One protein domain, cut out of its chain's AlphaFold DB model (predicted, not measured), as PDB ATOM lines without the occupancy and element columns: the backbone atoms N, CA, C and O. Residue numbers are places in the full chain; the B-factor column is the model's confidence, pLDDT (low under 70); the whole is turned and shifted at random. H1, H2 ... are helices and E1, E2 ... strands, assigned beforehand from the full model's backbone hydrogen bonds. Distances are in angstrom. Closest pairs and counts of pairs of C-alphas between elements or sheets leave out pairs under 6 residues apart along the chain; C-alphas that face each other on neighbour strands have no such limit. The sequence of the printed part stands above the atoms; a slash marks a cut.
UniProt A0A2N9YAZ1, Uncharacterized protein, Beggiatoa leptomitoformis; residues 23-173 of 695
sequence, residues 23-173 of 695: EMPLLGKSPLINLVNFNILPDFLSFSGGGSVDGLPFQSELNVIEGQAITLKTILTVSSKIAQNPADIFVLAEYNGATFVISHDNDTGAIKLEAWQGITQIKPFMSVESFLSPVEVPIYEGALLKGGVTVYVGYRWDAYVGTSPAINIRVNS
ATOM      1  N   GLU A  23     200.444 159.090 197.466       53.44
ATOM      2  CA  GLU A  23     201.708 158.619 196.905       53.44
ATOM      3  C   GLU A  23     201.663 158.379 195.388       53.44
ATOM      4  O   GLU A  23     202.724 158.340 194.779       53.44
ATOM      5  N   MET A  24     200.502 158.268 194.723       56.91
ATOM      6  CA  MET A  24     200.479 158.085 193.255       56.91
ATOM      7  C   MET A  24     201.075 159.276 192.482       56.91
ATOM      8  O   MET A  24     201.903 159.032 191.601       56.91
ATOM      9  N   PRO A  25     200.775 160.546 192.825       51.44
ATOM     10  CA  PRO A  25     201.492 161.695 192.268       51.44
ATOM     11  C   PRO A  25     203.004 161.660 192.561       51.44
ATOM     12  O   PRO A  25     203.803 162.101 191.735       51.44
ATOM     13  N   LEU A  26     203.416 161.083 193.700       49.78
ATOM     14  CA  LEU A  26     204.826 160.900 194.082       49.78
ATOM     15  C   LEU A  26     205.504 159.742 193.322       49.78
ATOM     16  O   LEU A  26     206.714 159.776 193.098       49.78
ATOM     17  N   LEU A  27     204.735 158.741 192.882       49.69
ATOM     18  CA  LEU A  27     205.186 157.615 192.056       49.69
ATOM     19  C   LEU A  27     205.283 157.976 190.561       49.69
ATOM     20  O   LEU A  27     205.960 157.253 189.825       49.69
ATOM     21  N   GLY A  28     204.683 159.106 190.145       47.81
ATOM     22  CA  GLY A  28     204.542 159.669 188.782       47.81
ATOM     23  C   GLY A  28     205.808 159.854 187.941       47.81
ATOM     24  O   GLY A  28     205.756 160.445 186.863       47.81
ATOM     25  N   LYS A  29     206.967 159.421 188.440       46.28
ATOM     26  CA  LYS A  29     208.286 159.670 187.846       46.28
ATOM     27  C   LYS A  29     209.222 158.455 187.857       46.28
ATOM     28  O   LYS A  29     210.369 158.603 187.444       46.28
ATOM     29  N   SER A  30     208.789 157.282 188.337       49.34
ATOM     30  CA  SER A  30     209.711 156.178 188.645       49.34
ATOM     31  C   SER A  30     209.383 154.859 187.920       49.34
ATOM     32  O   SER A  30     208.209 154.533 187.749       49.34
ATOM     33  N   PRO A  31     210.403 154.068 187.522       60.31
ATOM     34  CA  PRO A  31     210.246 152.683 187.057       60.31
ATOM     35  C   PRO A  31     209.472 151.803 188.047       60.31
ATOM     36  O   PRO A  31     209.364 152.136 189.224       60.31
ATOM     37  N   LEU A  32     208.983 150.652 187.569       68.75
ATOM     38  CA  LEU A  32     208.219 149.662 188.339       68.75
ATOM     39  C   LEU A  32     208.883 149.350 189.698       68.75
ATOM     40  O   LEU A  32     210.017 148.858 189.742       68.75
ATOM     41  N   ILE A  33     208.163 149.600 190.798       69.00
ATOM     42  CA  ILE A  33     208.667 149.427 192.171       69.00
ATOM     43  C   ILE A  33     208.015 148.210 192.819       69.00
ATOM     44  O   ILE A  33     206.792 148.079 192.822       69.00
ATOM     45  N   ASN A  34     208.824 147.334 193.415       71.25
ATOM     46  CA  ASN A  34     208.346 146.269 194.293       71.25
ATOM     47  C   ASN A  34     208.079 146.822 195.704       71.25
ATOM     48  O   ASN A  34     209.020 147.213 196.383       71.25
ATOM     49  N   LEU A  35     206.839 146.799 196.186       65.69
ATOM     50  CA  LEU A  35     206.454 147.327 197.506       65.69
ATOM     51  C   LEU A  35     206.916 146.472 198.696       65.69
ATOM     52  O   LEU A  35     206.900 146.940 199.829       65.69
ATOM     53  N   VAL A  36     207.302 145.216 198.464       72.00
ATOM     54  CA  VAL A  36     207.773 144.310 199.525       72.00
ATOM     55  C   VAL A  36     209.272 144.479 199.741       72.00
ATOM     56  O   VAL A  36     209.737 144.555 200.874       72.00
ATOM     57  N   ASN A  37     210.030 144.549 198.646       74.81
ATOM     58  CA  ASN A  37     211.493 144.578 198.681       74.81
ATOM     59  C   ASN A  37     212.085 145.962 198.379       74.81
ATOM     60  O   ASN A  37     213.300 146.114 198.442       74.81
ATOM     61  N   PHE A  38     211.257 146.942 198.000       67.62
ATOM     62  CA  PHE A  38     211.655 148.278 197.530       67.62
ATOM     63  C   PHE A  38     212.679 148.263 196.384       67.62
ATOM     64  O   PHE A  38     213.443 149.205 196.187       67.62
ATOM     65  N   ASN A  39     212.678 147.185 195.597       72.56
ATOM     66  CA  ASN A  39     213.537 147.040 194.430       72.56
ATOM     67  C   ASN A  39     212.901 147.707 193.210       72.56
ATOM     68  O   ASN A  39     211.717 147.507 192.932       72.56
ATOM     69  N   ILE A  40     213.726 148.425 192.455       68.38
ATOM     70  CA  ILE A  40     213.387 148.962 191.139       68.38
ATOM     71  C   ILE A  40     213.695 147.892 190.090       68.38
ATOM     72  O   ILE A  40     214.830 147.418 190.007       68.38
ATOM     73  N   LEU A  41     212.702 147.509 189.285       64.81
ATOM     74  CA  LEU A  41     212.923 146.606 188.156       64.81
ATOM     75  C   LEU A  41     213.245 147.406 186.881       64.81
ATOM     76  O   LEU A  41     212.498 148.321 186.540       64.81
ATOM     77  N   PRO A  42     214.324 147.062 186.151       54.62
ATOM     78  CA  PRO A  42     214.702 147.741 184.911       54.62
ATOM     79  C   PRO A  42     213.913 147.261 183.681       54.62
ATOM     80  O   PRO A  42     214.101 147.804 182.595       54.62
ATOM     81  N   ASP A  43     213.072 146.226 183.812       59.81
ATOM     82  CA  ASP A  43     212.222 145.771 182.711       59.81
ATOM     83  C   ASP A  43     211.245 146.900 182.337       59.81
ATOM     84  O   ASP A  43     210.533 147.437 183.186       59.81
ATOM     85  N   PHE A  44     211.251 147.304 181.064       57.31
ATOM     86  CA  PHE A  44     210.551 148.512 180.649       57.31
ATOM     87  C   PHE A  44     209.034 148.296 180.609       57.31
ATOM     88  O   PHE A  44     208.513 147.329 180.043       57.31
ATOM     89  N   LEU A  45     208.334 149.258 181.186       58.47
ATOM     90  CA  LEU A  45     206.922 149.498 180.993       58.47
ATOM     91  C   LEU A  45     206.832 150.952 180.536       58.47
ATOM     92  O   LEU A  45     207.211 151.859 181.272       58.47
ATOM     93  N   SER A  46     206.457 151.152 179.278       60.44
ATOM     94  CA  SER A  46     206.360 152.473 178.671       60.44
ATOM     95  C   SER A  46     204.907 152.925 178.675       60.44
ATOM     96  O   SER A  46     204.016 152.207 178.216       60.44
ATOM     97  N   PHE A  47     204.690 154.127 179.195       64.94
ATOM     98  CA  PHE A  47     203.400 154.800 179.206       64.94
ATOM     99  C   PHE A  47     203.429 155.951 178.223       64.94
ATOM    100  O   PHE A  47     204.290 156.826 178.309       64.94
ATOM    101  N   SER A  48     202.422 156.004 177.362       63.72
ATOM    102  CA  SER A  48     202.062 157.224 176.652       63.72
ATOM    103  C   SER A  48     200.619 157.552 177.021       63.72
ATOM    104  O   SER A  48     199.683 156.987 176.451       63.72
ATOM    105  N   GLY A  49     200.453 158.410 178.031       64.06
ATOM    106  CA  GLY A  49     199.165 158.986 178.420       64.06
ATOM    107  C   GLY A  49     198.951 160.339 177.749       64.06
ATOM    108  O   GLY A  49     199.913 161.065 177.497       64.06
ATOM    109  N   GLY A  50     197.701 160.667 177.439       68.06
ATOM    110  CA  GLY A  50     197.361 161.909 176.762       68.06
ATOM    111  C   GLY A  50     195.880 162.025 176.433       68.06
ATOM    112  O   GLY A  50     195.056 161.183 176.788       68.06
ATOM    113  N   GLY A  51     195.516 163.079 175.729       70.94
ATOM    114  CA  GLY A  51     194.188 163.209 175.159       70.94
ATOM    115  C   GLY A  51     194.241 163.838 173.784       70.94
ATOM    116  O   GLY A  51     195.281 164.319 173.336       70.94
ATOM    117  N   SER A  52     193.109 163.795 173.104       74.75
ATOM    118  CA  SER A  52     192.907 164.420 171.806       74.75
ATOM    119  C   SER A  52     191.679 165.307 171.855       74.75
ATOM    120  O   SER A  52     190.690 165.000 172.524       74.75
ATOM    121  N   VAL A  53     191.745 166.390 171.099       73.50
ATOM    122  CA  VAL A  53     190.688 167.389 170.991       73.50
ATOM    123  C   VAL A  53     190.508 167.672 169.510       73.50
ATOM    124  O   VAL A  53     191.495 167.931 168.832       73.50
ATOM    125  N   ASP A  54     189.286 167.576 168.988       66.56
ATOM    126  CA  ASP A  54     188.977 167.842 167.572       66.56
ATOM    127  C   ASP A  54     189.884 167.099 166.557       66.56
ATOM    128  O   ASP A  54     190.225 167.626 165.501       66.56
ATOM    129  N   GLY A  55     190.317 165.872 166.875       61.91
ATOM    130  CA  GLY A  55     191.211 165.086 166.011       61.91
ATOM    131  C   GLY A  55     192.687 165.506 166.041       61.91
ATOM    132  O   GLY A  55     193.484 164.958 165.277       61.91
ATOM    133  N   LEU A  56     193.073 166.437 166.923       65.25
ATOM    134  CA  LEU A  56     194.475 166.748 167.201       65.25
ATOM    135  C   LEU A  56     195.222 165.516 167.734       65.25
ATOM    136  O   LEU A  56     194.619 164.655 168.386       65.25
ATOM    137  N   PRO A  57     196.543 165.431 167.481       68.12
ATOM    138  CA  PRO A  57     197.362 164.339 167.978       68.12
ATOM    139  C   PRO A  57     197.307 164.255 169.500       68.12
ATOM    140  O   PRO A  57     197.049 165.232 170.197       68.12
ATOM    141  N   PHE A  58     197.570 163.058 169.996       74.56
ATOM    142  CA  PHE A  58     197.495 162.710 171.401       74.56
ATOM    143  C   PHE A  58     198.589 163.410 172.223       74.56
ATOM    144  O   PHE A  58     199.771 163.227 171.929       74.56
ATOM    145  N   GLN A  59     198.213 164.199 173.236       76.88
ATOM    146  CA  GLN A  59     199.161 164.999 174.031       76.88
ATOM    147  C   GLN A  59     198.919 164.874 175.535       76.88
ATOM    148  O   GLN A  59     197.779 164.780 175.980       76.88
ATOM    149  N   SER A  60     199.992 164.924 176.329       78.81
ATOM    150  CA  SER A  60     199.933 164.931 177.800       78.81
ATOM    151  C   SER A  60     199.549 166.293 178.391       78.81
ATOM    152  O   SER A  60     199.345 166.405 179.595       78.81
ATOM    153  N   GLU A  61     199.465 167.334 177.562       84.75
ATOM    154  CA  GLU A  61     198.927 168.644 177.923       84.75
ATOM    155  C   GLU A  61     197.825 169.016 176.931       84.75
ATOM    156  O   GLU A  61     198.031 168.966 175.719       84.75
ATOM    157  N   LEU A  62     196.663 169.402 177.446       85.12
ATOM    158  CA  LEU A  62     195.535 169.891 176.669       85.12
ATOM    159  C   LEU A  62     195.170 171.295 177.127       85.12
ATOM    160  O   LEU A  62     195.065 171.561 178.322       85.12
ATOM    161  N   ASN A  63     194.917 172.172 176.164       87.31
ATOM    162  CA  ASN A  63     194.376 173.497 176.405       87.31
ATOM    163  C   ASN A  63     193.105 173.660 175.565       87.31
ATOM    164  O   ASN A  63     193.162 173.703 174.336       87.31
ATOM    165  N   VAL A  64     191.954 173.651 176.232       86.88
ATOM    166  CA  VAL A  64     190.633 173.561 175.610       86.88
ATOM    167  C   VAL A  64     189.723 174.684 176.068       86.88
ATOM    168  O   VAL A  64     189.989 175.390 177.042       86.88
ATOM    169  N   ILE A  65     188.635 174.849 175.333       87.44
ATOM    170  CA  ILE A  65     187.564 175.775 175.664       87.44
ATOM    171  C   ILE A  65     186.437 175.011 176.366       87.44
ATOM    172  O   ILE A  65     186.160 173.857 176.049       87.44
ATOM    173  N   GLU A  66     185.780 175.647 177.329       88.31
ATOM    174  CA  GLU A  66     184.604 175.113 178.007       88.31
ATOM    175  C   GLU A  66     183.545 174.645 176.999       88.31
ATOM    176  O   GLU A  66     183.240 175.328 176.020       88.31
ATOM    177  N   GLY A  67     183.006 173.444 177.220       83.44
ATOM    178  CA  GLY A  67     182.044 172.825 176.305       83.44
ATOM    179  C   GLY A  67     182.663 172.141 175.078       83.44
ATOM    180  O   GLY A  67     181.941 171.465 174.346       83.44
ATOM    181  N   GLN A  68     183.974 172.263 174.850       85.69
ATOM    182  CA  GLN A  68     184.666 171.540 173.783       85.69
ATOM    183  C   GLN A  68     184.740 170.044 174.118       85.69
ATOM    184  O   GLN A  68     185.106 169.662 175.232       85.69
ATOM    185  N   ALA A  69     184.385 169.196 173.151       86.62
ATOM    186  CA  ALA A  69     184.450 167.751 173.315       86.62
ATOM    187  C   ALA A  69     185.906 167.270 173.282       86.62
ATOM    188  O   ALA A  69     186.682 167.634 172.397       86.62
ATOM    189  N   ILE A  70     186.264 166.431 174.246       87.75
ATOM    190  CA  ILE A  70     187.588 165.839 174.388       87.75
ATOM    191  C   ILE A  70     187.470 164.326 174.514       87.75
ATOM    192  O   ILE A  70     186.491 163.801 175.048       87.75
ATOM    193  N   THR A  71     188.520 163.635 174.085       86.56
ATOM    194  CA  THR A  71     188.711 162.210 174.350       86.56
ATOM    195  C   THR A  71     190.014 162.037 175.115       86.56
ATOM    196  O   THR A  71     191.085 162.415 174.636       86.56
ATOM    197  N   LEU A  72     189.929 161.457 176.307       86.31
ATOM    198  CA  LEU A  72     191.065 161.090 177.138       86.31
ATOM    199  C   LEU A  72     191.235 159.582 177.103       86.31
ATOM    200  O   LEU A  72     190.294 158.827 177.357       86.31
ATOM    201  N   LYS A  73     192.460 159.141 176.840       82.88
ATOM    202  CA  LYS A  73     192.820 157.732 176.950       82.88
ATOM    203  C   LYS A  73     194.238 157.589 177.486       82.88
ATOM    204  O   LYS A  73     194.928 158.569 177.737       82.88
ATOM    205  N   THR A  74     194.696 156.367 177.685       80.50
ATOM    206  CA  THR A  74     196.124 156.091 177.852       80.50
ATOM    207  C   THR A  74     196.484 154.790 177.156       80.50
ATOM    208  O   THR A  74     195.634 153.907 177.017       80.50
ATOM    209  N   ILE A  75     197.723 154.691 176.676       78.75
ATOM    210  CA  ILE A  75     198.244 153.491 176.022       78.75
ATOM    211  C   ILE A  75     199.378 152.933 176.872       78.75
ATOM    212  O   ILE A  75     200.373 153.609 177.148       78.75
ATOM    213  N   LEU A  76     199.214 151.674 177.270       75.00
ATOM    214  CA  LEU A  76     200.144 150.944 178.118       75.00
ATOM    215  C   LEU A  76     200.941 149.965 177.261       75.00
ATOM    216  O   LEU A  76     200.371 149.048 176.669       75.00
ATOM    217  N   THR A  77     202.259 150.152 177.198       74.62
ATOM    218  CA  THR A  77     203.173 149.274 176.455       74.62
ATOM    219  C   THR A  77     204.084 148.544 177.426       74.62
ATOM    220  O   THR A  77     204.810 149.172 178.194       74.62
ATOM    221  N   VAL A  78     204.077 147.213 177.394       70.00
ATOM    222  CA  VAL A  78     204.776 146.393 178.393       70.00
ATOM    223  C   VAL A  78     205.821 145.484 177.753       70.00
ATOM    224  O   VAL A  78     205.624 144.995 176.641       70.00
ATOM    225  N   SER A  79     206.937 145.227 178.445       69.06
ATOM    226  CA  SER A  79     207.907 144.232 177.974       69.06
ATOM    227  C   SER A  79     207.326 142.811 178.014       69.06
ATOM    228  O   SER A  79     206.506 142.461 178.867       69.06
ATOM    229  N   SER A  80     207.788 141.942 177.111       63.94
ATOM    230  CA  SER A  80     207.276 140.570 176.964       63.94
ATOM    231  C   SER A  80     207.400 139.699 178.222       63.94
ATOM    232  O   SER A  80     206.679 138.712 178.345       63.94
ATOM    233  N   LYS A  81     208.273 140.060 179.174       64.19
ATOM    234  CA  LYS A  81     208.464 139.332 180.440       64.19
ATOM    235  C   LYS A  81     207.346 139.556 181.462       64.19
ATOM    236  O   LYS A  81     207.162 138.716 182.335       64.19
ATOM    237  N   ILE A  82     206.623 140.672 181.364       64.75
ATOM    238  CA  ILE A  82     205.550 141.057 182.299       64.75
ATOM    239  C   ILE A  82     204.154 141.024 181.656       64.75
ATOM    240  O   ILE A  82     203.156 141.102 182.365       64.75
ATOM    241  N   ALA A  83     204.080 140.832 180.333       63.75
ATOM    242  CA  ALA A  83     202.856 140.821 179.525       63.75
ATOM    243  C   ALA A  83     201.809 139.756 179.903       63.75
ATOM    244  O   ALA A  83     200.648 139.882 179.531       63.75
ATOM    245  N   GLN A  84     202.189 138.703 180.633       70.25
ATOM    246  CA  GLN A  84     201.279 137.596 180.962       70.25
ATOM    247  C   GLN A  84     200.597 137.718 182.327       70.25
ATOM    248  O   GLN A  84     199.863 136.814 182.714       70.25
ATOM    249  N   ASN A  85     200.830 138.807 183.058       74.44
ATOM    250  CA  ASN A  85     200.296 138.951 184.404       74.44
ATOM    251  C   ASN A  85     199.008 139.786 184.435       74.44
ATOM    252  O   ASN A  85     198.915 140.765 183.683       74.44
ATOM    253  N   PRO A  86     198.048 139.441 185.313       82.38
ATOM    254  CA  PRO A  86     196.864 140.251 185.530       82.38
ATOM    255  C   PRO A  86     197.227 141.546 186.255       82.38
ATOM    256  O   PRO A  86     198.128 141.568 187.098       82.38
ATOM    257  N   ALA A  87     196.511 142.623 185.952       80.38
ATOM    258  CA  ALA A  87     196.754 143.910 186.578       80.38
ATOM    259  C   ALA A  87     195.495 144.743 186.751       80.38
ATOM    260  O   ALA A  87     194.595 144.742 185.913       80.38
ATOM    261  N   ASP A  88     195.499 145.512 187.826       84.06
ATOM    262  CA  ASP A  88     194.483 146.497 188.143       84.06
ATOM    263  C   ASP A  88     194.966 147.875 187.708       84.06
ATOM    264  O   ASP A  88     196.089 148.275 188.020       84.06
ATOM    265  N   ILE A  89     194.115 148.605 186.997       83.44
ATOM    266  CA  ILE A  89     194.366 149.966 186.529       83.44
ATOM    267  C   ILE A  89     193.505 150.912 187.357       83.44
ATOM    268  O   ILE A  89     192.320 150.670 187.575       83.44
ATOM    269  N   PHE A  90     194.102 152.007 187.806       83.94
ATOM    270  CA  PHE A  90     193.481 153.024 188.640       83.94
ATOM    271  C   PHE A  90     193.595 154.373 187.949       83.94
ATOM    272  O   PHE A  90     194.638 154.692 187.379       83.94
ATOM    273  N   VAL A  91     192.542 155.179 188.032       85.12
ATOM    274  CA  VAL A  91     192.539 156.532 187.483       85.12
ATOM    275  C   VAL A  91     192.164 157.508 188.590       85.12
ATOM    276  O   VAL A  91     191.149 157.353 189.271       85.12
ATOM    277  N   LEU A  92     193.010 158.512 188.770       84.88
ATOM    278  CA  LEU A  92     192.808 159.612 189.701       84.88
ATOM    279  C   LEU A  92     192.727 160.903 188.898       84.88
ATOM    280  O   LEU A  92     193.460 161.072 187.926       84.88
ATOM    281  N   ALA A  93     191.870 161.820 189.323       86.19
ATOM    282  CA  ALA A  93     191.868 163.175 188.802       86.19
ATOM    283  C   ALA A  93     191.940 164.186 189.936       86.19
ATOM    284  O   ALA A  93     191.278 164.042 190.956       86.19
ATOM    285  N   GLU A  94     192.720 165.232 189.737       85.81
ATOM    286  CA  GLU A  94     192.723 166.414 190.581       85.81
ATOM    287  C   GLU A  94     192.015 167.530 189.828       85.81
ATOM    288  O   GLU A  94     192.379 167.843 188.697       85.81
ATOM    289  N   TYR A  95     190.994 168.115 190.444       85.75
ATOM    290  CA  TYR A  95     190.274 169.261 189.902       85.75
ATOM    291  C   TYR A  95     190.240 170.371 190.943       85.75
ATOM    292  O   TYR A  95     189.723 170.177 192.044       85.75
ATOM    293  N   ASN A  96     190.814 171.528 190.600       82.25
ATOM    294  CA  ASN A  96     190.906 172.706 191.474       82.25
ATOM    295  C   ASN A  96     191.388 172.374 192.908       82.25
ATOM    296  O   ASN A  96     190.845 172.871 193.894       82.25
ATOM    297  N   GLY A  97     192.388 171.492 193.022       78.06
ATOM    298  CA  GLY A  97     192.990 171.079 194.296       78.06
ATOM    299  C   GLY A  97     192.243 169.980 195.060       78.06
ATOM    300  O   GLY A  97     192.725 169.531 196.098       78.06
ATOM    301  N   ALA A  98     191.094 169.511 194.566       79.81
ATOM    302  CA  ALA A  98     190.400 168.350 195.114       79.81
ATOM    303  C   ALA A  98     190.739 167.087 194.312       79.81
ATOM    304  O   ALA A  98     190.629 167.074 193.088       79.81
ATOM    305  N   THR A  99     191.124 166.013 195.004       84.12
ATOM    306  CA  THR A  99     191.410 164.707 194.394       84.12
ATOM    307  C   THR A  99     190.149 163.844 194.331       84.12
ATOM    308  O   THR A  99     189.413 163.712 195.315       84.12
ATOM    309  N   PHE A 100     189.939 163.206 193.187       82.81
ATOM    310  CA  PHE A 100     188.828 162.319 192.879       82.81
ATOM    311  C   PHE A 100     189.346 160.975 192.369       82.81
ATOM    312  O   PHE A 100     190.314 160.912 191.609       82.81
ATOM    313  N   VAL A 101     188.664 159.897 192.751       82.31
ATOM    314  CA  VAL A 101     188.822 158.590 192.105       82.31
ATOM    315  C   VAL A 101     187.848 158.513 190.944       82.31
ATOM    316  O   VAL A 101     186.656 158.793 191.110       82.31
ATOM    317  N   ILE A 102     188.359 158.110 189.784       83.62
ATOM    318  CA  ILE A 102     187.546 157.787 188.618       83.62
ATOM    319  C   ILE A 102     187.371 156.267 188.581       83.62
ATOM    320  O   ILE A 102     188.345 155.517 188.631       83.62
ATOM    321  N   SER A 103     186.125 155.804 188.499       80.69
ATOM    322  CA  SER A 103     185.779 154.381 188.371       80.69
ATOM    323  C   SER A 103     184.601 154.192 187.416       80.69
ATOM    324  O   SER A 103     183.906 155.157 187.105       80.69
ATOM    325  N   HIS A 104     184.369 152.968 186.943       77.94
ATOM    326  CA  HIS A 104     183.149 152.625 186.212       77.94
ATOM    327  C   HIS A 104     182.108 152.008 187.144       77.94
ATOM    328  O   HIS A 104     182.418 151.210 188.031       77.94
ATOM    329  N   ASP A 105     180.850 152.368 186.924       70.06
ATOM    330  CA  ASP A 105     179.716 151.653 187.483       70.06
ATOM    331  C   ASP A 105     179.540 150.320 186.735       70.06
ATOM    332  O   ASP A 105     179.380 150.295 185.516       70.06
ATOM    333  N   ASN A 106     179.598 149.203 187.462       65.75
ATOM    334  CA  ASN A 106     179.599 147.863 186.864       65.75
ATOM    335  C   ASN A 106     178.269 147.484 186.187       65.75
ATOM    336  O   ASN A 106     178.267 146.583 185.351       65.75
ATOM    337  N   ASP A 107     177.163 148.144 186.542       69.81
ATOM    338  CA  ASP A 107     175.833 147.826 186.018       69.81
ATOM    339  C   ASP A 107     175.489 148.689 184.795       69.81
ATOM    340  O   ASP A 107     174.801 148.241 183.877       69.81
ATOM    341  N   THR A 108     175.972 149.933 184.771       73.69
ATOM    342  CA  THR A 108     175.632 150.930 183.742       73.69
ATOM    343  C   THR A 108     176.785 151.268 182.798       73.69
ATOM    344  O   THR A 108     176.548 151.850 181.740       73.69
ATOM    345  N   GLY A 109     178.025 150.934 183.161       67.50
ATOM    346  CA  GLY A 109     179.237 151.333 182.440       67.50
ATOM    347  C   GLY A 109     179.546 152.832 182.523       67.50
ATOM    348  O   GLY A 109     180.446 153.304 181.833       67.50
ATOM    349  N   ALA A 110     178.804 153.595 183.332       71.75
ATOM    350  CA  ALA A 110     178.988 155.034 183.465       71.75
ATOM    351  C   ALA A 110     180.240 155.372 184.290       71.75
ATOM    352  O   ALA A 110     180.562 154.685 185.261       71.75
ATOM    353  N   ILE A 111     180.910 156.475 183.945       73.38
ATOM    354  CA  ILE A 111     182.008 157.019 184.750       73.38
ATOM    355  C   ILE A 111     181.444 157.600 186.048       73.38
ATOM    356  O   ILE A 111     180.546 158.444 186.037       73.38
ATOM    357  N   LYS A 112     182.020 157.181 187.172       77.19
ATOM    358  CA  LYS A 112     181.721 157.664 188.514       77.19
ATOM    359  C   LYS A 112     182.923 158.415 189.078       77.19
ATOM    360  O   LYS A 112     184.036 157.892 189.093       77.19
ATOM    361  N   LEU A 113     182.665 159.628 189.564       77.50
ATOM    362  CA  LEU A 113     183.632 160.478 190.254       77.50
ATOM    363  C   LEU A 113     183.306 160.493 191.747       77.50
ATOM    364  O   LEU A 113     182.215 160.904 192.142       77.50
ATOM    365  N   GLU A 114     184.246 160.051 192.579       79.69
ATOM    366  CA  GLU A 114     184.108 160.065 194.038       79.69
ATOM    367  C   GLU A 114     185.221 160.906 194.657       79.69
ATOM    368  O   GLU A 114     186.394 160.734 194.324       79.69
ATOM    369  N   ALA A 115     184.863 161.826 195.559       80.38
ATOM    370  CA  ALA A 115     185.849 162.602 196.300       80.38
ATOM    371  C   ALA A 115     186.721 161.664 197.143       80.38
ATOM    372  O   ALA A 115     186.214 160.757 197.802       80.38
ATOM    373  N   TRP A 116     188.030 161.913 197.162       71.69
ATOM    374  CA  TRP A 116     188.977 161.071 197.894       71.69
ATOM    375  C   TRP A 116     188.683 161.006 199.404       71.69
ATOM    376  O   TRP A 116     188.883 159.977 200.053       71.69
ATOM    377  N   GLN A 117     188.179 162.106 199.977       67.25
ATOM    378  CA  GLN A 117     187.832 162.193 201.395       67.25
ATOM    379  C   GLN A 117     186.636 161.283 201.723       67.25
ATOM    380  O   GLN A 117     185.483 161.655 201.522       67.25
ATOM    381  N   GLY A 118     186.924 160.089 202.251       61.56
ATOM    382  CA  GLY A 118     185.920 159.088 202.639       61.56
ATOM    383  C   GLY A 118     186.127 157.704 202.022       61.56
ATOM    384  O   GLY A 118     185.403 156.773 202.372       61.56
ATOM    385  N   ILE A 119     187.124 157.538 201.147       62.97
ATOM    386  CA  ILE A 119     187.434 156.255 200.512       62.97
ATOM    387  C   ILE A 119     188.334 155.421 201.431       62.97
ATOM    388  O   ILE A 119     189.466 155.795 201.726       62.97
ATOM    389  N   THR A 120     187.838 154.264 201.873       62.28
ATOM    390  CA  THR A 120     188.609 153.277 202.658       62.28
ATOM    391  C   THR A 120     189.155 152.132 201.804       62.28
ATOM    392  O   THR A 120     190.069 151.429 202.232       62.28
ATOM    393  N   GLN A 121     188.616 151.945 200.595       65.00
ATOM    394  CA  GLN A 121     189.082 150.984 199.596       65.00
ATOM    395  C   GLN A 121     188.915 151.572 198.195       65.00
ATOM    396  O   GLN A 121     187.826 152.014 197.836       65.00
ATOM    397  N   ILE A 122     189.983 151.545 197.399       66.06
ATOM    398  CA  ILE A 122     189.959 151.995 196.004       66.06
ATOM    399  C   ILE A 122     189.538 150.815 195.126       66.06
ATOM    400  O   ILE A 122     190.165 149.756 195.179       66.06
ATOM    401  N   LYS A 123     188.502 150.996 194.304       76.31
ATOM    402  CA  LYS A 123     188.165 150.034 193.248       76.31
ATOM    403  C   LYS A 123     188.998 150.325 191.996       76.31
ATOM    404  O   LYS A 123     189.192 151.500 191.684       76.31
ATOM    405  N   PRO A 124     189.481 149.295 191.281       81.44
ATOM    406  CA  PRO A 124     190.140 149.513 190.003       81.44
ATOM    407  C   PRO A 124     189.167 150.163 189.015       81.44
ATOM    408  O   PRO A 124     187.982 149.833 188.988       81.44
ATOM    409  N   PHE A 125     189.684 151.087 188.209       84.00
ATOM    410  CA  PHE A 125     188.977 151.640 187.056       84.00
ATOM    411  C   PHE A 125     188.684 150.531 186.038       84.00
ATOM    412  O   PHE A 125     187.578 150.435 185.517       84.00
ATOM    413  N   MET A 126     189.669 149.657 185.814       85.25
ATOM    414  CA  MET A 126     189.512 148.408 185.074       85.25
ATOM    415  C   MET A 126     190.559 147.385 185.522       85.25
ATOM    416  O   MET A 126     191.629 147.761 185.999       85.25
ATOM    417  N   SER A 127     190.278 146.102 185.312       85.88
ATOM    418  CA  SER A 127     191.243 145.015 185.507       85.88
ATOM    419  C   SER A 127     191.501 144.326 184.171       85.88
ATOM    420  O   SER A 127     190.575 144.111 183.388       85.88
ATOM    421  N   VAL A 128     192.756 143.977 183.902       82.38
ATOM    422  CA  VAL A 128     193.166 143.214 182.719       82.38
ATOM    423  C   VAL A 128     193.674 141.845 183.149       82.38
ATOM    424  O   VAL A 128     194.479 141.744 184.070       82.38
ATOM    425  N   GLU A 129     193.212 140.779 182.494       80.94
ATOM    426  CA  GLU A 129     193.641 139.406 182.816       80.94
ATOM    427  C   GLU A 129     195.075 139.116 182.345       80.94
ATOM    428  O   GLU A 129     195.779 138.304 182.937       80.94
ATOM    429  N   SER A 130     195.519 139.801 181.288       73.19
ATOM    430  CA  SER A 130     196.908 139.811 180.826       73.19
ATOM    431  C   SER A 130     197.216 141.130 180.112       73.19
ATOM    432  O   SER A 130     196.382 141.660 179.373       73.19
ATOM    433  N   PHE A 131     198.416 141.673 180.322       69.00
ATOM    434  CA  PHE A 131     198.919 142.851 179.611       69.00
ATOM    435  C   PHE A 131     199.340 142.509 178.168       69.00
ATOM    436  O   PHE A 131     200.524 142.497 177.817       69.00
ATOM    437  N   LEU A 132     198.366 142.252 177.293       67.75
ATOM    438  CA  LEU A 132     198.616 142.161 175.853       67.75
ATOM    439  C   LEU A 132     198.959 143.554 175.313       67.75
ATOM    440  O   LEU A 132     198.085 144.376 175.067       67.75
ATOM    441  N   SER A 133     200.254 143.832 175.172       71.56
ATOM    442  CA  SER A 133     200.750 145.127 174.706       71.56
ATOM    443  C   SER A 133     200.403 145.371 173.227       71.56
ATOM    444  O   SER A 133     200.745 144.522 172.397       71.56
ATOM    445  N   PRO A 134     199.849 146.543 172.856       76.88
ATOM    446  CA  PRO A 134     199.463 147.660 173.725       76.88
ATOM    447  C   PRO A 134     198.056 147.497 174.332       76.88
ATOM    448  O   PRO A 134     197.133 147.059 173.648       76.88
ATOM    449  N   VAL A 135     197.871 147.934 175.583       78.75
ATOM    450  CA  VAL A 135     196.542 148.043 176.215       78.75
ATOM    451  C   VAL A 135     196.059 149.490 176.123       78.75
ATOM    452  O   VAL A 135     196.732 150.396 176.613       78.75
ATOM    453  N   GLU A 136     194.897 149.707 175.506       84.19
ATOM    454  CA  GLU A 136     194.224 151.008 175.476       84.19
ATOM    455  C   GLU A 136     193.242 151.125 176.649       84.19
ATOM    456  O   GLU A 136     192.416 150.240 176.871       84.19
ATOM    457  N   VAL A 137     193.334 152.226 177.392       83.06
ATOM    458  CA  VAL A 137     192.460 152.542 178.528       83.06
ATOM    459  C   VAL A 137     191.651 153.791 178.171       83.06
ATOM    460  O   VAL A 137     192.219 154.889 178.184       83.06
ATOM    461  N   PRO A 138     190.359 153.668 177.822       86.00
ATOM    462  CA  PRO A 138     189.501 154.821 177.573       86.00
ATOM    463  C   PRO A 138     189.125 155.458 178.915       86.00
ATOM    464  O   PRO A 138     188.471 154.825 179.734       86.00
ATOM    465  N   ILE A 139     189.571 156.691 179.161       85.25
ATOM    466  CA  ILE A 139     189.385 157.357 180.459       85.25
ATOM    467  C   ILE A 139     188.109 158.195 180.461       85.25
ATOM    468  O   ILE A 139     187.346 158.147 181.419       85.25
ATOM    469  N   TYR A 140     187.902 159.005 179.421       85.75
ATOM    470  CA  TYR A 140     186.790 159.950 179.361       85.75
ATOM    471  C   TYR A 140     186.497 160.380 177.924       85.75
ATOM    472  O   TYR A 140     187.418 160.616 177.144       85.75
ATOM    473  N   GLU A 141     185.220 160.553 177.598       85.44
ATOM    474  CA  GLU A 141     184.762 161.180 176.359       85.44
ATOM    475  C   GLU A 141     183.606 162.129 176.692       85.44
ATOM    476  O   GLU A 141     182.606 161.716 177.281       85.44
ATOM    477  N   GLY A 142     183.755 163.416 176.378       85.88
ATOM    478  CA  GLY A 142     182.766 164.432 176.740       85.88
ATOM    479  C   GLY A 142     183.356 165.833 176.835       85.88
ATOM    480  O   GLY A 142     184.433 166.090 176.310       85.88
ATOM    481  N   ALA A 143     182.657 166.746 177.507       85.81
ATOM    482  CA  ALA A 143     183.103 168.122 177.708       85.81
ATOM    483  C   ALA A 143     183.308 168.423 179.195       85.81
ATOM    484  O   ALA A 143     182.523 167.995 180.043       85.81
ATOM    485  N   LEU A 144     184.348 169.196 179.500       85.38
ATOM    486  CA  LEU A 144     184.686 169.606 180.859       85.38
ATOM    487  C   LEU A 144     184.234 171.046 181.140       85.38
ATOM    488  O   LEU A 144     184.124 171.873 180.230       85.38
ATOM    489  N   LEU A 145     183.990 171.330 182.421       86.38
ATOM    490  CA  LEU A 145     183.756 172.683 182.932       86.38
ATOM    491  C   LEU A 145     185.079 173.442 183.074       86.38
ATOM    492  O   LEU A 145     186.136 172.819 183.213       86.38
ATOM    493  N   LYS A 146     185.009 174.780 183.102       86.31
ATOM    494  CA  LYS A 146     186.175 175.647 183.341       86.31
ATOM    495  C   LYS A 146     186.983 175.189 184.569       86.31
ATOM    496  O   LYS A 146     186.421 174.884 185.623       86.31
ATOM    497  N   GLY A 147     188.309 175.181 184.441       85.00
ATOM    498  CA  GLY A 147     189.239 174.845 185.522       85.00
ATOM    499  C   GLY A 147     190.453 174.039 185.063       85.00
ATOM    500  O   GLY A 147     190.638 173.778 183.872       85.00
ATOM    501  N   GLY A 148     191.291 173.670 186.031       87.12
ATOM    502  CA  GLY A 148     192.440 172.790 185.823       87.12
ATOM    503  C   GLY A 148     192.105 171.366 186.246       87.12
ATOM    504  O   GLY A 148     191.674 171.154 187.380       87.12
ATOM    505  N   VAL A 149     192.302 170.406 185.342       87.94
ATOM    506  CA  VAL A 149     192.157 168.973 185.610       87.94
ATOM    507  C   VAL A 149     193.492 168.288 185.358       87.94
ATOM    508  O   VAL A 149     194.017 168.351 184.251       87.94
ATOM    509  N   THR A 150     194.006 167.574 186.351       87.88
ATOM    510  CA  THR A 150     195.183 166.714 186.191       87.88
ATOM    511  C   THR A 150     194.767 165.268 186.369       87.88
ATOM    512  O   THR A 150     194.222 164.912 187.407       87.88
ATOM    513  N   VAL A 151     195.013 164.424 185.370       85.88
ATOM    514  CA  VAL A 151     194.657 163.002 185.406       85.88
ATOM    515  C   VAL A 151     195.913 162.153 185.562       85.88
ATOM    516  O   VAL A 151     196.851 162.267 184.775       85.88
ATOM    517  N   TYR A 152     195.904 161.260 186.546       83.50
ATOM    518  CA  TYR A 152     196.950 160.273 186.792       83.50
ATOM    519  C   TYR A 152     196.405 158.877 186.521       83.50
ATOM    520  O   TYR A 152     195.302 158.537 186.958       83.50
ATOM    521  N   VAL A 153     197.199 158.043 185.849       81.19
ATOM    522  CA  VAL A 153     196.872 156.629 185.658       81.19
ATOM    523  C   VAL A 153     197.908 155.779 186.371       81.19
ATOM    524  O   VAL A 153     199.092 155.809 186.042       81.19
ATOM    525  N   GLY A 154     197.452 155.030 187.366       77.94
ATOM    526  CA  GLY A 154     198.242 154.052 188.098       77.94
ATOM    527  C   GLY A 154     197.890 152.633 187.683       77.94
ATOM    528  O   GLY A 154     196.809 152.365 187.162       77.94
ATOM    529  N   TYR A 155     198.792 151.699 187.941       78.06
ATOM    530  CA  TYR A 155     198.519 150.278 187.772       78.06
ATOM    531  C   TYR A 155     199.216 149.470 188.864       78.06
ATOM    532  O   TYR A 155     200.233 149.887 189.430       78.06
ATOM    533  N   ARG A 156     198.662 148.294 189.151       76.94
ATOM    534  CA  ARG A 156     199.176 147.356 190.143       76.94
ATOM    535  C   ARG A 156     199.108 145.933 189.618       76.94
ATOM    536  O   ARG A 156     198.075 145.500 189.120       76.94
ATOM    537  N   TRP A 157     200.186 145.190 189.824       76.19
ATOM    538  CA  TRP A 157     200.225 143.741 189.657       76.19
ATOM    539  C   TRP A 157     200.956 143.140 190.862       76.19
ATOM    540  O   TRP A 157     202.102 143.491 191.134       76.19
ATOM    541  N   ASP A 158     200.288 142.267 191.618       77.62
ATOM    542  CA  ASP A 158     200.795 141.685 192.866       77.62
ATOM    543  C   ASP A 158     201.334 142.749 193.855       77.62
ATOM    544  O   ASP A 158     200.575 143.550 194.424       77.62
ATOM    545  N   ALA A 159     202.653 142.740 194.069       73.12
ATOM    546  CA  ALA A 159     203.407 143.656 194.921       73.12
ATOM    547  C   ALA A 159     204.041 144.821 194.144       73.12
ATOM    548  O   ALA A 159     204.779 145.607 194.734       73.12
ATOM    549  N   TYR A 160     203.805 144.924 192.839       74.69
ATOM    550  CA  TYR A 160     204.385 145.946 191.981       74.69
ATOM    551  C   TYR A 160     203.387 147.048 191.663       74.69
ATOM    552  O   TYR A 160     202.213 146.781 191.399       74.69
ATOM    553  N   VAL A 161     203.884 148.281 191.638       74.44
ATOM    554  CA  VAL A 161     203.118 149.467 191.249       74.44
ATOM    555  C   VAL A 161     203.919 150.346 190.303       74.44
ATOM    556  O   VAL A 161     205.153 150.356 190.324       74.44
ATOM    557  N   GLY A 162     203.198 151.124 189.509       71.44
ATOM    558  CA  GLY A 162     203.738 152.313 188.872       71.44
ATOM    559  C   GLY A 162     202.634 153.184 188.304       71.44
ATOM    560  O   GLY A 162     201.445 152.944 188.528       71.44
ATOM    561  N   THR A 163     203.042 154.232 187.601       72.00
ATOM    562  CA  THR A 163     202.145 155.301 187.159       72.00
ATOM    563  C   THR A 163     202.612 155.889 185.830       72.00
ATOM    564  O   THR A 163     203.795 155.821 185.490       72.00
ATOM    565  N   SER A 164     201.677 156.445 185.062       71.31
ATOM    566  CA  SER A 164     201.978 157.224 183.865       71.31
ATOM    567  C   SER A 164     202.404 158.651 184.223       71.31
ATOM    568  O   SER A 164     202.042 159.149 185.294       71.31
ATOM    569  N   PRO A 165     203.058 159.375 183.294       73.50
ATOM    570  CA  PRO A 165     203.034 160.831 183.323       73.50
ATOM    571  C   PRO A 165     201.589 161.338 183.416       73.50
ATOM    572  O   PRO A 165     200.672 160.721 182.860       73.50
ATOM    573  N   ALA A 166     201.391 162.445 184.125       80.88
ATOM    574  CA  ALA A 166     200.078 163.054 184.270       80.88
ATOM    575  C   ALA A 166     199.595 163.668 182.946       80.88
ATOM    576  O   ALA A 166     200.393 164.182 182.160       80.88
ATOM    577  N   ILE A 167     198.282 163.640 182.729       84.50
ATOM    578  CA  ILE A 167     197.614 164.367 181.649       84.50
ATOM    579  C   ILE A 167     197.082 165.663 182.253       84.50
ATOM    580  O   ILE A 167     196.160 165.628 183.065       84.50
ATOM    581  N   ASN A 168     197.663 166.797 181.875       86.31
ATOM    582  CA  ASN A 168     197.248 168.108 182.365       86.31
ATOM    583  C   ASN A 168     196.270 168.731 181.377       86.31
ATOM    584  O   ASN A 168     196.569 168.854 180.193       86.31
ATOM    585  N   ILE A 169     195.103 169.136 181.853       87.38
ATOM    586  CA  ILE A 169     194.033 169.682 181.033       87.38
ATOM    587  C   ILE A 169     193.642 171.026 181.608       87.38
ATOM    588  O   ILE A 169     193.267 171.149 182.774       87.38
ATOM    589  N   ARG A 170     193.688 172.035 180.754       88.62
ATOM    590  CA  ARG A 170     193.187 173.360 181.054       88.62
ATOM    591  C   ARG A 170     191.934 173.635 180.256       88.62
ATOM    592  O   ARG A 170     191.946 173.510 179.037       88.62
ATOM    593  N   VAL A 171     190.879 174.040 180.950       88.62
ATOM    594  CA  VAL A 171     189.605 174.420 180.345       88.62
ATOM    595  C   VAL A 171     189.389 175.913 180.583       88.62
ATOM    596  O   VAL A 171     189.153 176.327 181.719       88.62
ATOM    597  N   ASN A 172     189.489 176.722 179.529       88.94
ATOM    598  CA  ASN A 172     189.256 178.173 179.573       88.94
ATOM    599  C   ASN A 172     187.801 178.507 179.245       88.94
ATOM    600  O   ASN A 172     187.097 177.688 178.655       88.94
ATOM    601  N   SER A 173     187.335 179.713 179.582       86.81
ATOM    602  CA  SER A 173     185.965 180.105 179.247       86.81
ATOM    603  C   SER A 173     185.731 180.155 177.735       86.81
ATOM    604  O   SER A 173     186.569 180.627 176.966       86.81
TER     605      SER A 173
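Overview. This is residues 23 to 173 of the 695 residues of an uncharacterized protein of Beggiatoa leptomitoformis (UniProt A0A2N9YAZ1). Two sheets lie partly face to face as a sandwich: a large, strongly twisted sheet of E2, E4, E5, E6, E7, E9, E10 and E11, and a smaller three-stranded sheet, E1, E3 and E8, over part of one face. The short helix H1 packs on the other face of the large sheet, at E10. The printed part has 151 residues, with one named helix followed along the chain by eleven named strands; the class is mostly strand. The small sheet runs E1, E3, E8, antiparallel; the large one is branched and mixed. The whole is compact, with a radius of gyration of the C-alphas of 15.5 A and spans of 47 by 36 by 31 A.

Arrangement. In the branched sheet, E4, residues 87 to 95, has E5, residues 98 to 104, and E7, residues 126 to 128, on one side and E9, residues 147 to 157, on the other side. E4 and E9 are antiparallel at 163 degrees, with N 90 and O 154 2.8 A apart. E4, E5 and E6, residues 111 to 115, form a meander, each strand the antiparallel neighbour of the one before; N 93 and O 100 are 2.9 A apart, N 101 and O 114 2.9 A. With E7 this is a Greek key, the fourth strand antiparallel beside the first, N 89 and O 126 being 2.8 A apart. On the other side of E9 from E4 lie E10, residues 160 to 163, with N 160 and O 157 2.8 A apart, and E11, residues 167 to 172, with N 169 and O 149 2.7 A apart. E2, residues 61 to 65, is parallel to E11; N 62 and O 168 are 2.8 A apart. In the other sheet, E3, residues 69 to 78, is antiparallel to E1, residues 45 to 53, with N 46 and O 77 2.8 A apart, and to E8, residues 135 to 143, with N 70 and O 142 2.8 A apart. The strands of the two sheets stand at 26 degrees; the closest C-alphas of E1 and E11, those of Gly 50 and Ile 167, are 5.5 A apart. H1, residues 23 to 27, is on the branched sheet at a height of 7.0 A, only just over E10, with 3 of its C-alphas falling there; its O i to N i+4 pair is within hydrogen-bond range.

Along the chain. H1 begins at C-alpha 23, (201.708, 158.619, 196.905). E9 is 33.2 A long, E3 29.9 A, E4 26.4 A and E1 26.1 A. E11 ends at C-alpha 172, (189.256, 178.173, 179.573).

Size, cuts and confidence. The C-alphas farthest apart, those of Asn 37 and Ser 173, are 47.9 A apart. The printed part has no cut, and H1 to E1 is a long link. The mean pLDDT of the printed part is 75.3; 44 residues are under 70, among them 23 to 33 and 40 to 50.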